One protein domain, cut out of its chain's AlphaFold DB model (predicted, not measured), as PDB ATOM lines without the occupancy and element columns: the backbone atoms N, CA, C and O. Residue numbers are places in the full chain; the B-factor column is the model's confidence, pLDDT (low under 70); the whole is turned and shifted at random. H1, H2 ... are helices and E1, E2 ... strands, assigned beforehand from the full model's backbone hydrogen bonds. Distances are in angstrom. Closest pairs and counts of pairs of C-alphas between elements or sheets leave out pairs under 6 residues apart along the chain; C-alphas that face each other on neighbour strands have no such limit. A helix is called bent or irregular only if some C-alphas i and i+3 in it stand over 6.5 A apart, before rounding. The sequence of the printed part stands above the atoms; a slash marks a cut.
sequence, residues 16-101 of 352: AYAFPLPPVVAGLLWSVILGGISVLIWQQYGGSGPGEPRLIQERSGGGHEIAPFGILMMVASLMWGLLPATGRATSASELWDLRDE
ATOM      1  N   ALA A  16     260.969 235.710 455.232       68.94
ATOM      2  CA  ALA A  16     260.106 235.553 454.072       68.94
ATOM      3  C   ALA A  16     259.345 234.217 454.102       68.94
ATOM      4  O   ALA A  16     258.132 234.204 453.934       68.94
ATOM      5  N   TYR A  17     260.021 233.093 454.340       75.00
ATOM      6  CA  TYR A  17     259.402 231.763 454.322       75.00
ATOM      7  C   TYR A  17     258.631 231.398 455.596       75.00
ATOM      8  O   TYR A  17     257.887 230.420 455.570       75.00
ATOM      9  N   ALA A  18     258.762 232.163 456.682       82.06
ATOM     10  CA  ALA A  18     258.015 231.919 457.914       82.06
ATOM     11  C   ALA A  18     256.498 232.096 457.728       82.06
ATOM     12  O   ALA A  18     255.721 231.473 458.448       82.06
ATOM     13  N   PHE A  19     256.074 232.901 456.745       81.75
ATOM     14  CA  PHE A  19     254.665 233.171 456.480       81.75
ATOM     15  C   PHE A  19     254.189 232.479 455.187       81.75
ATOM     16  O   PHE A  19     254.768 232.709 454.113       81.75
ATOM     17  N   PRO A  20     253.092 231.693 455.238       86.81
ATOM     18  CA  PRO A  20     252.499 231.040 454.066       86.81
ATOM     19  C   PRO A  20     251.737 232.011 453.144       86.81
ATOM     20  O   PRO A  20     251.055 231.586 452.217       86.81
ATOM     21  N   LEU A  21     251.836 233.319 453.393       90.44
ATOM     22  CA  LEU A  21     251.164 234.356 452.618       90.44
ATOM     23  C   LEU A  21     251.946 234.708 451.341       90.44
ATOM     24  O   LEU A  21     253.179 234.590 451.323       90.44
ATOM     25  N   PRO A  22     251.257 235.208 450.293       89.56
ATOM     26  CA  PRO A  22     251.911 235.811 449.139       89.56
ATOM     27  C   PRO A  22     252.914 236.896 449.574       89.56
ATOM     28  O   PRO A  22     252.620 237.637 450.516       89.56
ATOM     29  N   PRO A  23     254.072 237.040 448.897       85.50
ATOM     30  CA  PRO A  23     255.133 237.959 449.316       85.50
ATOM     31  C   PRO A  23     254.643 239.387 449.571       85.50
ATOM     32  O   PRO A  23     254.969 239.970 450.597       85.50
ATOM     33  N   VAL A  24     253.807 239.910 448.670       86.81
ATOM     34  CA  VAL A  24     253.257 241.270 448.753       86.81
ATOM     35  C   VAL A  24     252.359 241.435 449.980       86.81
ATOM     36  O   VAL A  24     252.495 242.412 450.705       86.81
ATOM     37  N   VAL A  25     251.493 240.455 450.261       91.12
ATOM     38  CA  VAL A  25     250.592 240.482 451.425       91.12
ATOM     39  C   VAL A  25     251.390 240.409 452.726       91.12
ATOM     40  O   VAL A  25     251.119 241.169 453.651       91.12
ATOM     41  N   ALA A  26     252.407 239.543 452.786       89.12
ATOM     42  CA  ALA A  26     253.296 239.453 453.941       89.12
ATOM     43  C   ALA A  26     254.059 240.767 454.177       89.12
ATOM     44  O   ALA A  26     254.179 241.205 455.319       89.12
ATOM     45  N   GLY A  27     254.538 241.405 453.103       89.38
ATOM     46  CA  GLY A  27     255.189 242.711 453.169       89.38
ATOM     47  C   GLY A  27     254.259 243.797 453.698       89.38
ATOM     48  O   GLY A  27     254.603 244.469 454.662       89.38
ATOM     49  N   LEU A  28     253.053 243.916 453.135       90.94
ATOM     50  CA  LEU A  28     252.050 244.886 453.585       90.94
ATOM     51  C   LEU A  28     251.651 244.672 455.048       90.94
ATOM     52  O   LEU A  28     251.583 245.635 455.808       90.94
ATOM     53  N   LEU A  29     251.434 243.421 455.463       93.38
ATOM     54  CA  LEU A  29     251.118 243.098 456.853       93.38
ATOM     55  C   LEU A  29     252.240 243.556 457.792       93.38
ATOM     56  O   LEU A  29     251.969 244.173 458.820       93.38
ATOM     57  N   TRP A  30     253.499 243.315 457.419       90.81
ATOM     58  CA  TRP A  30     254.648 243.784 458.189       90.81
ATOM     59  C   TRP A  30     254.744 245.301 458.254       90.81
ATOM     60  O   TRP A  30     255.019 245.844 459.322       90.81
ATOM     61  N   SER A  31     254.471 245.986 457.148       92.94
ATOM     62  CA  SER A  31     254.411 247.443 457.121       92.94
ATOM     63  C   SER A  31     253.344 247.993 458.061       92.94
ATOM     64  O   SER A  31     253.612 248.952 458.781       92.94
ATOM     65  N   VAL A  32     252.166 247.365 458.109       94.12
ATOM     66  CA  VAL A  32     251.083 247.741 459.030       94.12
ATOM     67  C   VAL A  32     251.480 247.479 460.482       94.12
ATOM     68  O   VAL A  32     251.267 248.344 461.325       94.12
ATOM     69  N   ILE A  33     252.100 246.335 460.784       94.81
ATOM     70  CA  ILE A  33     252.557 246.004 462.143       94.81
ATOM     71  C   ILE A  33     253.623 247.000 462.615       94.81
ATOM     72  O   ILE A  33     253.496 247.561 463.701       94.81
ATOM     73  N   LEU A  34     254.652 247.260 461.803       93.69
ATOM     74  CA  LEU A  34     255.719 248.205 462.152       93.69
ATOM     75  C   LEU A  34     255.202 249.640 462.244       93.69
ATOM     76  O   LEU A  34     255.597 250.369 463.154       93.69
ATOM     77  N   GLY A  35     254.280 250.029 461.360       92.44
ATOM     78  CA  GLY A  35     253.603 251.321 461.424       92.44
ATOM     79  C   GLY A  35     252.763 251.458 462.696       92.44
ATOM     80  O   GLY A  35     252.853 252.469 463.380       92.44
ATOM     81  N   GLY A  36     252.022 250.415 463.074       94.31
ATOM     82  CA  GLY A  36     251.245 250.377 464.314       94.31
ATOM     83  C   GLY A  36     252.123 250.473 465.562       94.31
ATOM     84  O   GLY A  36     251.855 251.294 466.432       94.31
ATOM     85  N   ILE A  37     253.217 249.703 465.626       94.88
ATOM     86  CA  ILE A  37     254.204 249.787 466.718       94.88
ATOM     87  C   ILE A  37     254.801 251.195 466.793       94.88
ATOM     88  O   ILE A  37     254.918 251.755 467.878       94.88
ATOM     89  N   SER A  38     255.130 251.783 465.644       91.25
ATOM     90  CA  SER A  38     255.651 253.148 465.554       91.25
ATOM     91  C   SER A  38     254.671 254.171 466.132       91.25
ATOM     92  O   SER A  38     255.072 255.013 466.933       91.25
ATOM     93  N   VAL A  39     253.384 254.059 465.789       90.81
ATOM     94  CA  VAL A  39     252.323 254.918 466.334       90.81
ATOM     95  C   VAL A  39     252.157 254.709 467.839       90.81
ATOM     96  O   VAL A  39     252.037 255.692 468.559       90.81
ATOM     97  N   LEU A  40     252.200 253.470 468.337       92.62
ATOM     98  CA  LEU A  40     252.076 253.177 469.771       92.62
ATOM     99  C   LEU A  40     253.262 253.713 470.584       92.62
ATOM    100  O   LEU A  40     253.058 254.344 471.618       92.62
ATOM    101  N   ILE A  41     254.495 253.504 470.109       90.25
ATOM    102  CA  ILE A  41     255.703 254.070 470.733       90.25
ATOM    103  C   ILE A  41     255.594 255.592 470.759       90.25
ATOM    104  O   ILE A  41     255.908 256.220 471.767       90.25
ATOM    105  N   TRP A  42     255.117 256.188 469.669       86.88
ATOM    106  CA  TRP A  42     254.922 257.623 469.623       86.88
ATOM    107  C   TRP A  42     253.803 258.101 470.559       86.88
ATOM    108  O   TRP A  42     253.993 259.084 471.253       86.88
ATOM    109  N   GLN A  43     252.667 257.415 470.667       87.62
ATOM    110  CA  GLN A  43     251.613 257.809 471.613       87.62
ATOM    111  C   GLN A  43     252.070 257.723 473.074       87.62
ATOM    112  O   GLN A  43     251.639 258.520 473.900       87.62
ATOM    113  N   GLN A  44     252.942 256.764 473.389       90.12
ATOM    114  CA  GLN A  44     253.436 256.550 474.745       90.12
ATOM    115  C   GLN A  44     254.571 257.514 475.131       90.12
ATOM    116  O   GLN A  44     254.702 257.860 476.304       90.12
ATOM    117  N   TYR A  45     255.412 257.908 474.169       85.88
ATOM    118  CA  TYR A  45     256.674 258.614 474.429       85.88
ATOM    119  C   TYR A  45     256.893 259.881 473.593       85.88
ATOM    120  O   TYR A  45     257.884 260.582 473.791       85.88
ATOM    121  N   GLY A  46     256.022 260.158 472.629       74.88
ATOM    122  CA  GLY A  46     255.988 261.403 471.878       74.88
ATOM    123  C   GLY A  46     255.345 262.450 472.764       74.88
ATOM    124  O   GLY A  46     254.132 262.455 472.959       74.88
ATOM    125  N   GLY A  47     256.176 263.271 473.390       65.62
ATOM    126  CA  GLY A  47     255.684 264.199 474.388       65.62
ATOM    127  C   GLY A  47     254.819 265.334 473.803       65.62
ATOM    128  O   GLY A  47     254.783 265.608 472.597       65.62
ATOM    129  N   SER A  48     254.097 266.000 474.708       70.00
ATOM    130  CA  SER A  48     253.214 267.148 474.456       70.00
ATOM    131  C   SER A  48     253.885 268.531 474.563       70.00
ATOM    132  O   SER A  48     253.271 269.550 474.230       70.00
ATOM    133  N   GLY A  49     255.111 268.582 475.057       73.81
ATOM    134  CA  GLY A  49     255.941 269.746 475.312       73.81
ATOM    135  C   GLY A  49     256.392 270.521 474.062       73.81
ATOM    136  O   GLY A  49     256.352 270.031 472.927       73.81
ATOM    137  N   PRO A  50     256.783 271.793 474.249       65.19
ATOM    138  CA  PRO A  50     257.262 272.647 473.170       65.19
ATOM    139  C   PRO A  50     258.608 272.133 472.640       65.19
ATOM    140  O   PRO A  50     259.562 271.994 473.396       65.19
ATOM    141  N   GLY A  51     258.676 271.863 471.332       70.00
ATOM    142  CA  GLY A  51     259.872 271.331 470.662       70.00
ATOM    143  C   GLY A  51     259.900 269.809 470.494       70.00
ATOM    144  O   GLY A  51     260.798 269.291 469.834       70.00
ATOM    145  N   GLU A  52     258.913 269.086 471.026       74.75
ATOM    146  CA  GLU A  52     258.846 267.635 470.864       74.75
ATOM    147  C   GLU A  52     258.319 267.232 469.478       74.75
ATOM    148  O   GLU A  52     257.452 267.909 468.910       74.75
ATOM    149  N   PRO A  53     258.828 266.126 468.902       69.56
ATOM    150  CA  PRO A  53     258.398 265.653 467.596       69.56
ATOM    151  C   PRO A  53     256.939 265.194 467.674       69.56
ATOM    152  O   PRO A  53     256.642 264.089 468.128       69.56
ATOM    153  N   ARG A  54     256.010 266.044 467.227       77.00
ATOM    154  CA  ARG A  54     254.588 265.690 467.145       77.00
ATOM    155  C   ARG A  54     254.335 264.787 465.939       77.00
ATOM    156  O   ARG A  54     255.069 264.871 464.967       77.00
ATOM    157  N   LEU A  55     253.316 263.923 465.983       78.25
ATOM    158  CA  LEU A  55     252.856 263.148 464.817       78.25
ATOM    159  C   LEU A  55     251.850 263.947 463.990       78.25
ATOM    160  O   LEU A  55     251.790 263.804 462.773       78.25
ATOM    161  N   ILE A  56     251.075 264.790 464.672       79.00
ATOM    162  CA  ILE A  56     250.104 265.708 464.091       79.00
ATOM    163  C   ILE A  56     250.499 267.112 464.538       79.00
ATOM    164  O   ILE A  56     250.594 267.386 465.736       79.00
ATOM    165  N   GLN A  57     250.750 267.986 463.574       83.38
ATOM    166  CA  GLN A  57     251.002 269.396 463.808       83.38
ATOM    167  C   GLN A  57     249.758 270.196 463.425       83.38
ATOM    168  O   GLN A  57     249.113 269.934 462.410       83.38
ATOM    169  N   GLU A  58     249.394 271.159 464.266       83.00
ATOM    170  CA  GLU A  58     248.329 272.104 463.950       83.00
ATOM    171  C   GLU A  58     248.879 273.135 462.959       83.00
ATOM    172  O   GLU A  58     249.867 273.823 463.226       83.00
ATOM    173  N   ARG A  59     248.281 273.186 461.771       83.25
ATOM    174  CA  ARG A  59     248.587 274.163 460.729       83.25
ATOM    175  C   ARG A  59     248.088 275.529 461.194       83.25
ATOM    176  O   ARG A  59     247.017 275.622 461.785       83.25
ATOM    177  N   SER A  60     248.793 276.597 460.820       81.44
ATOM    178  CA  SER A  60     248.461 278.002 461.151       81.44
ATOM    179  C   SER A  60     247.012 278.441 460.809       81.44
ATOM    180  O   SER A  60     246.552 279.481 461.264       81.44
ATOM    181  N   GLY A  61     246.262 277.646 460.035       85.88
ATOM    182  CA  GLY A  61     244.847 277.863 459.703       85.88
ATOM    183  C   GLY A  61     243.846 276.907 460.377       85.88
ATOM    184  O   GLY A  61     242.754 276.742 459.845       85.88
ATOM    185  N   GLY A  62     244.206 276.228 461.475       86.44
ATOM    186  CA  GLY A  62     243.306 275.325 462.216       86.44
ATOM    187  C   GLY A  62     243.109 273.934 461.595       86.44
ATOM    188  O   GLY A  62     242.234 273.182 462.013       86.44
ATOM    189  N   GLY A  63     243.909 273.577 460.585       86.31
ATOM    190  CA  GLY A  63     243.954 272.223 460.025       86.31
ATOM    191  C   GLY A  63     244.950 271.330 460.766       86.31
ATOM    192  O   GLY A  63     245.940 271.814 461.302       86.31
ATOM    193  N   HIS A  64     244.733 270.018 460.758       85.19
ATOM    194  CA  HIS A  64     245.710 269.044 461.247       85.19
ATOM    195  C   HIS A  64     246.543 268.506 460.078       85.19
ATOM    196  O   HIS A  64     245.983 267.997 459.108       85.19
ATOM    197  N   GLU A  65     247.869 268.587 460.173       83.81
ATOM    198  CA  GLU A  65     248.796 267.995 459.203       83.81
ATOM    199  C   GLU A  65     249.654 266.921 459.868       83.81
ATOM    200  O   GLU A  65     250.025 267.037 461.036       83.81
ATOM    201  N   ILE A  66     249.969 265.851 459.132       82.31
ATOM    202  CA  ILE A  66     250.914 264.844 459.618       82.31
ATOM    203  C   ILE A  66     252.292 265.495 459.630       82.31
ATOM    204  O   ILE A  66     252.791 265.939 458.599       82.31
ATOM    205  N   ALA A  67     252.903 265.546 460.803       84.88
ATOM    206  CA  ALA A  67     254.223 266.113 460.962       84.88
ATOM    207  C   ALA A  67     255.271 265.288 460.191       84.88
ATOM    208  O   ALA A  67     255.111 264.067 460.044       84.88
ATOM    209  N   PRO A  68     256.393 265.902 459.772       82.25
ATOM    210  CA  PRO A  68     257.412 265.210 458.992       82.25
ATOM    211  C   PRO A  68     257.907 263.916 459.658       82.25
ATOM    212  O   PRO A  68     258.015 262.865 459.033       82.25
ATOM    213  N   PHE A  69     258.108 263.931 460.973       82.06
ATOM    214  CA  PHE A  69     258.533 262.731 461.690       82.06
ATOM    215  C   PHE A  69     257.545 261.554 461.546       82.06
ATOM    216  O   PHE A  69     257.967 260.417 461.344       82.06
ATOM    217  N   GLY A  70     256.233 261.816 461.567       84.44
ATOM    218  CA  GLY A  70     255.207 260.787 461.373       84.44
ATOM    219  C   GLY A  70     255.265 260.151 459.983       84.44
ATOM    220  O   GLY A  70     255.264 258.924 459.855       84.44
ATOM    221  N   ILE A  71     255.403 260.972 458.938       84.12
ATOM    222  CA  ILE A  71     255.555 260.496 457.555       84.12
ATOM    223  C   ILE A  71     256.836 259.653 457.421       84.12
ATOM    224  O   ILE A  71     256.790 258.570 456.837       84.12
ATOM    225  N   LEU A  72     257.958 260.091 458.008       84.94
ATOM    226  CA  LEU A  72     259.233 259.363 457.998       84.94
ATOM    227  C   LEU A  72     259.069 257.940 458.563       84.94
ATOM    228  O   LEU A  72     259.515 256.974 457.942       84.94
ATOM    229  N   MET A  73     258.386 257.798 459.704       87.50
ATOM    230  CA  MET A  73     258.117 256.494 460.324       87.50
ATOM    231  C   MET A  73     257.205 255.611 459.470       87.50
ATOM    232  O   MET A  73     257.457 254.409 459.339       87.50
ATOM    233  N   MET A  74     256.155 256.189 458.876       88.31
ATOM    234  CA  MET A  74     255.237 255.458 458.000       88.31
ATOM    235  C   MET A  74     255.964 254.935 456.759       88.31
ATOM    236  O   MET A  74     255.838 253.754 456.432       88.31
ATOM    237  N   VAL A  75     256.778 255.771 456.109       87.62
ATOM    238  CA  VAL A  75     257.556 255.378 454.925       87.62
ATOM    239  C   VAL A  75     258.615 254.338 455.290       87.62
ATOM    240  O   VAL A  75     258.726 253.325 454.601       87.62
ATOM    241  N   ALA A  76     259.347 254.519 456.394       88.81
ATOM    242  CA  ALA A  76     260.333 253.537 456.846       88.81
ATOM    243  C   ALA A  76     259.684 252.169 457.124       88.81
ATOM    244  O   ALA A  76     260.183 251.141 456.662       88.81
ATOM    245  N   SER A  77     258.531 252.153 457.798       92.62
ATOM    246  CA  SER A  77     257.752 250.932 458.060       92.62
ATOM    247  C   SER A  77     257.250 250.285 456.764       92.62
ATOM    248  O   SER A  77     257.315 249.063 456.590       92.62
ATOM    249  N   LEU A  78     256.796 251.101 455.810       90.94
ATOM    250  CA  LEU A  78     256.362 250.645 454.495       90.94
ATOM    251  C   LEU A  78     257.507 249.974 453.723       90.94
ATOM    252  O   LEU A  78     257.358 248.862 453.212       90.94
ATOM    253  N   MET A  79     258.684 250.600 453.700       89.88
ATOM    254  CA  MET A  79     259.857 250.059 453.019       89.88
ATOM    255  C   MET A  79     260.382 248.772 453.673       89.88
ATOM    256  O   MET A  79     260.791 247.857 452.957       89.88
ATOM    257  N   TRP A  80     260.318 248.660 455.002       91.31
ATOM    258  CA  TRP A  80     260.700 247.442 455.726       91.31
ATOM    259  C   TRP A  80     259.877 246.215 455.339       91.31
ATOM    260  O   TRP A  80     260.410 245.109 455.301       91.31
ATOM    261  N   GLY A  81     258.591 246.396 455.048       89.06
ATOM    262  CA  GLY A  81     257.739 245.310 454.570       89.06
ATOM    263  C   GLY A  81     257.932 245.025 453.081       89.06
ATOM    264  O   GLY A  81     258.043 243.867 452.672       89.06
ATOM    265  N   LEU A  82     258.014 246.074 452.259       87.81
ATOM    266  CA  LEU A  82     258.049 245.929 450.804       87.81
ATOM    267  C   LEU A  82     259.398 245.443 450.259       87.81
ATOM    268  O   LEU A  82     259.392 244.635 449.333       87.81
ATOM    269  N   LEU A  83     260.544 245.854 450.811       85.62
ATOM    270  CA  LEU A  83     261.856 245.432 450.287       85.62
ATOM    271  C   LEU A  83     262.105 243.913 450.411       85.62
ATOM    272  O   LEU A  83     262.488 243.287 449.420       85.62
ATOM    273  N   PRO A  84     261.855 243.256 451.562       84.31
ATOM    274  CA  PRO A  84     261.960 241.800 451.644       84.31
ATOM    275  C   PRO A  84     260.907 241.094 450.784       84.31
ATOM    276  O   PRO A  84     261.183 240.044 450.198       84.31
ATOM    277  N   ALA A  85     259.702 241.666 450.679       87.06
ATOM    278  CA  ALA A  85     258.630 241.121 449.854       87.06
ATOM    279  C   ALA A  85     258.989 241.117 448.365       87.06
ATOM    280  O   ALA A  85     258.764 240.107 447.695       87.06
ATOM    281  N   THR A  86     259.581 242.198 447.848       83.25
ATOM    282  CA  THR A  86     260.044 242.260 446.455       83.25
ATOM    283  C   THR A  86     261.195 241.289 446.223       83.25
ATOM    284  O   THR A  86     261.141 240.540 445.252       83.25
ATOM    285  N   GLY A  87     262.163 241.194 447.143       81.25
ATOM    286  CA  GLY A  87     263.237 240.192 447.081       81.25
ATOM    287  C   GLY A  87     262.729 238.742 447.075       81.25
ATOM    288  O   GLY A  87     263.239 237.884 446.349       81.25
ATOM    289  N   ARG A  88     261.673 238.448 447.841       82.31
ATOM    290  CA  ARG A  88     261.009 237.137 447.814       82.31
ATOM    291  C   ARG A  88     260.240 236.925 446.512       82.31
ATOM    292  O   ARG A  88     260.288 235.826 445.970       82.31
ATOM    293  N   ALA A  89     259.534 237.938 446.014       82.44
ATOM    294  CA  ALA A  89     258.767 237.851 444.774       82.44
ATOM    295  C   ALA A  89     259.677 237.616 443.560       82.44
ATOM    296  O   ALA A  89     259.374 236.756 442.734       82.44
ATOM    297  N   THR A  90     260.823 238.302 443.488       80.44
ATOM    298  CA  THR A  90     261.829 238.066 442.445       80.44
ATOM    299  C   THR A  90     262.373 236.645 442.542       80.44
ATOM    300  O   THR A  90     262.279 235.907 441.563       80.44
ATOM    301  N   SER A  91     262.800 236.203 443.729       77.19
ATOM    302  CA  SER A  91     263.296 234.834 443.951       77.19
ATOM    303  C   SER A  91     262.254 233.763 443.603       77.19
ATOM    304  O   SER A  91     262.572 232.745 442.994       77.19
ATOM    305  N   ALA A  92     260.989 233.984 443.970       79.88
ATOM    306  CA  ALA A  92     259.901 233.067 443.655       79.88
ATOM    307  C   ALA A  92     259.654 233.003 442.145       79.88
ATOM    308  O   ALA A  92     259.518 231.909 441.611       79.88
ATOM    309  N   SER A  93     259.638 234.150 441.457       77.19
ATOM    310  CA  SER A  93     259.465 234.196 439.999       77.19
ATOM    311  C   SER A  93     260.574 233.451 439.259       77.19
ATOM    312  O   SER A  93     260.299 232.753 438.294       77.19
ATOM    313  N   GLU A  94     261.814 233.528 439.751       75.00
ATOM    314  CA  GLU A  94     262.929 232.762 439.189       75.00
ATOM    315  C   GLU A  94     262.735 231.256 439.385       75.00
ATOM    316  O   GLU A  94     262.984 230.474 438.474       75.00
ATOM    317  N   LEU A  95     262.246 230.833 440.554       74.69
ATOM    318  CA  LEU A  95     261.938 229.423 440.804       74.69
ATOM    319  C   LEU A  95     260.804 228.900 439.915       74.69
ATOM    320  O   LEU A  95     260.806 227.713 439.592       74.69
ATOM    321  N   TRP A  96     259.844 229.754 439.553       77.25
ATOM    322  CA  TRP A  96     258.772 229.410 438.617       77.25
ATOM    323  C   TRP A  96     259.298 229.250 437.193       77.25
ATOM    324  O   TRP A  96     259.029 228.217 436.590       77.25
ATOM    325  N   ASP A  97     260.126 230.181 436.711       73.06
ATOM    326  CA  ASP A  97     260.750 230.063 435.385       73.06
ATOM    327  C   ASP A  97     261.577 228.762 435.285       73.06
ATOM    328  O   ASP A  97     261.411 227.976 434.355       73.06
ATOM    329  N   LEU A  98     262.381 228.455 436.314       68.44
ATOM    330  CA  LEU A  98     263.154 227.205 436.380       68.44
ATOM    331  C   LEU A  98     262.276 225.944 436.439       68.44
ATOM    332  O   LEU A  98     262.706 224.861 436.044       68.44
ATOM    333  N   ARG A  99     261.066 226.049 436.997       69.94
ATOM    334  CA  ARG A  99     260.135 224.921 437.106       69.94
ATOM    335  C   ARG A  99     259.493 224.603 435.762       69.94
ATOM    336  O   ARG A  99     259.355 223.420 435.457       69.94
ATOM    337  N   ASP A 100     259.101 225.620 435.004       71.19
ATOM    338  CA  ASP A 100     258.466 225.437 433.696       71.19
ATOM    339  C   ASP A 100     259.451 224.830 432.686       71.19
ATOM    340  O   ASP A 100     259.085 223.966 431.891       71.19
ATOM    341  N   GLU A 101     260.739 225.159 432.807       63.12
ATOM    342  CA  GLU A 101     261.820 224.536 432.034       63.12
ATOM    343  C   GLU A 101     262.074 223.069 432.417       63.12
ATOM    344  O   GLU A 101     262.503 222.259 431.594       63.12
TER     345      GLU A 101
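AT A GLANCE: This is residues 16 to 101 of the 352 residues of an uncharacterized protein of Planctomycetes bacterium (UniProt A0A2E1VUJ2). Two long helices running opposite ways, H1 and H2, make a narrow V, with the start of H1 meeting H2 partway along it and the gap between them widening toward the end where a small two-stranded hairpin, E1 and E2, sits near the start of H2. Residues 93 to 101 of H2 stick out beyond H1 at one end, and residues 47 to 52 of the link from H1 to E1 stick out at the other. The printed part has 86 residues, with two named helices and two named strands in the order H1, E1, E2, H2; the sheet, order E1 - E2, is antiparallel, and the class is mostly helix. The whole is only just extended, close to loose, with a radius of gyration of the C-alphas of 18.3 A, and its outline is a rod spanning 63 by 25 by 16 A.

IN THESE COORDINATES: Strand E1 holds residues 56 to 58, with C-alpha 56 at (250.104, 265.708, 464.091), and strand E2 holds residues 64 to 66. Helix H2 is the longest, residues 68 to 101, 49.0 A from first to last C-alpha; it ends with C-alpha 101 at (261.820, 224.536, 432.034). H2 is neither bent nor irregular, but only just: C-alphas 81 and 84 are 6.2 A apart. Helix H1 holds residues 23 to 45, 32.6 A long, and begins with C-alpha 23 at (255.133, 237.959, 449.316).

HOW THE PARTS SIT: E1 and E2 form a hairpin of antiparallel neighbours, their directions at 142 degrees. The C-alphas of Ile 56 and Ile 66 face each other at 4.6 A. N 57 and O 65 are within hydrogen-bond range at 2.8 A, as are N 65 and O 57 at 2.9 A. The closest C-alphas of E1 and H2, those of Ile 56 and Gly 70, are 7.6 A apart. H1 and E2 are apart. H1 and H2 touch, H2 with its residues 73 to 89 alone; their closest C-alphas, those of Gly 27 and Gly 81, are 3.9 A apart. They run opposite ways at a shallow tilt of 18 degrees. Every O i to N i+4 pair is within hydrogen-bond range in H1, and 29 of 30 are in H2.

THE WHOLE: The two C-alphas farthest apart, those of Pro 50 and Glu 101, are 63.5 A apart. Without residues 47 to 52 and 93 to 101, which stand free, the body has 71 residues and spans 49 by 23 by 14 A. The printed part has no cut. The links E1 to E2 and E2 to H2 are tight, and H1 to E1 is short, with 10 residues. The mean pLDDT of the printed part is 83.4; residues 16, 47, 50, 53, 98 to 99 and 101 of the model are under 70.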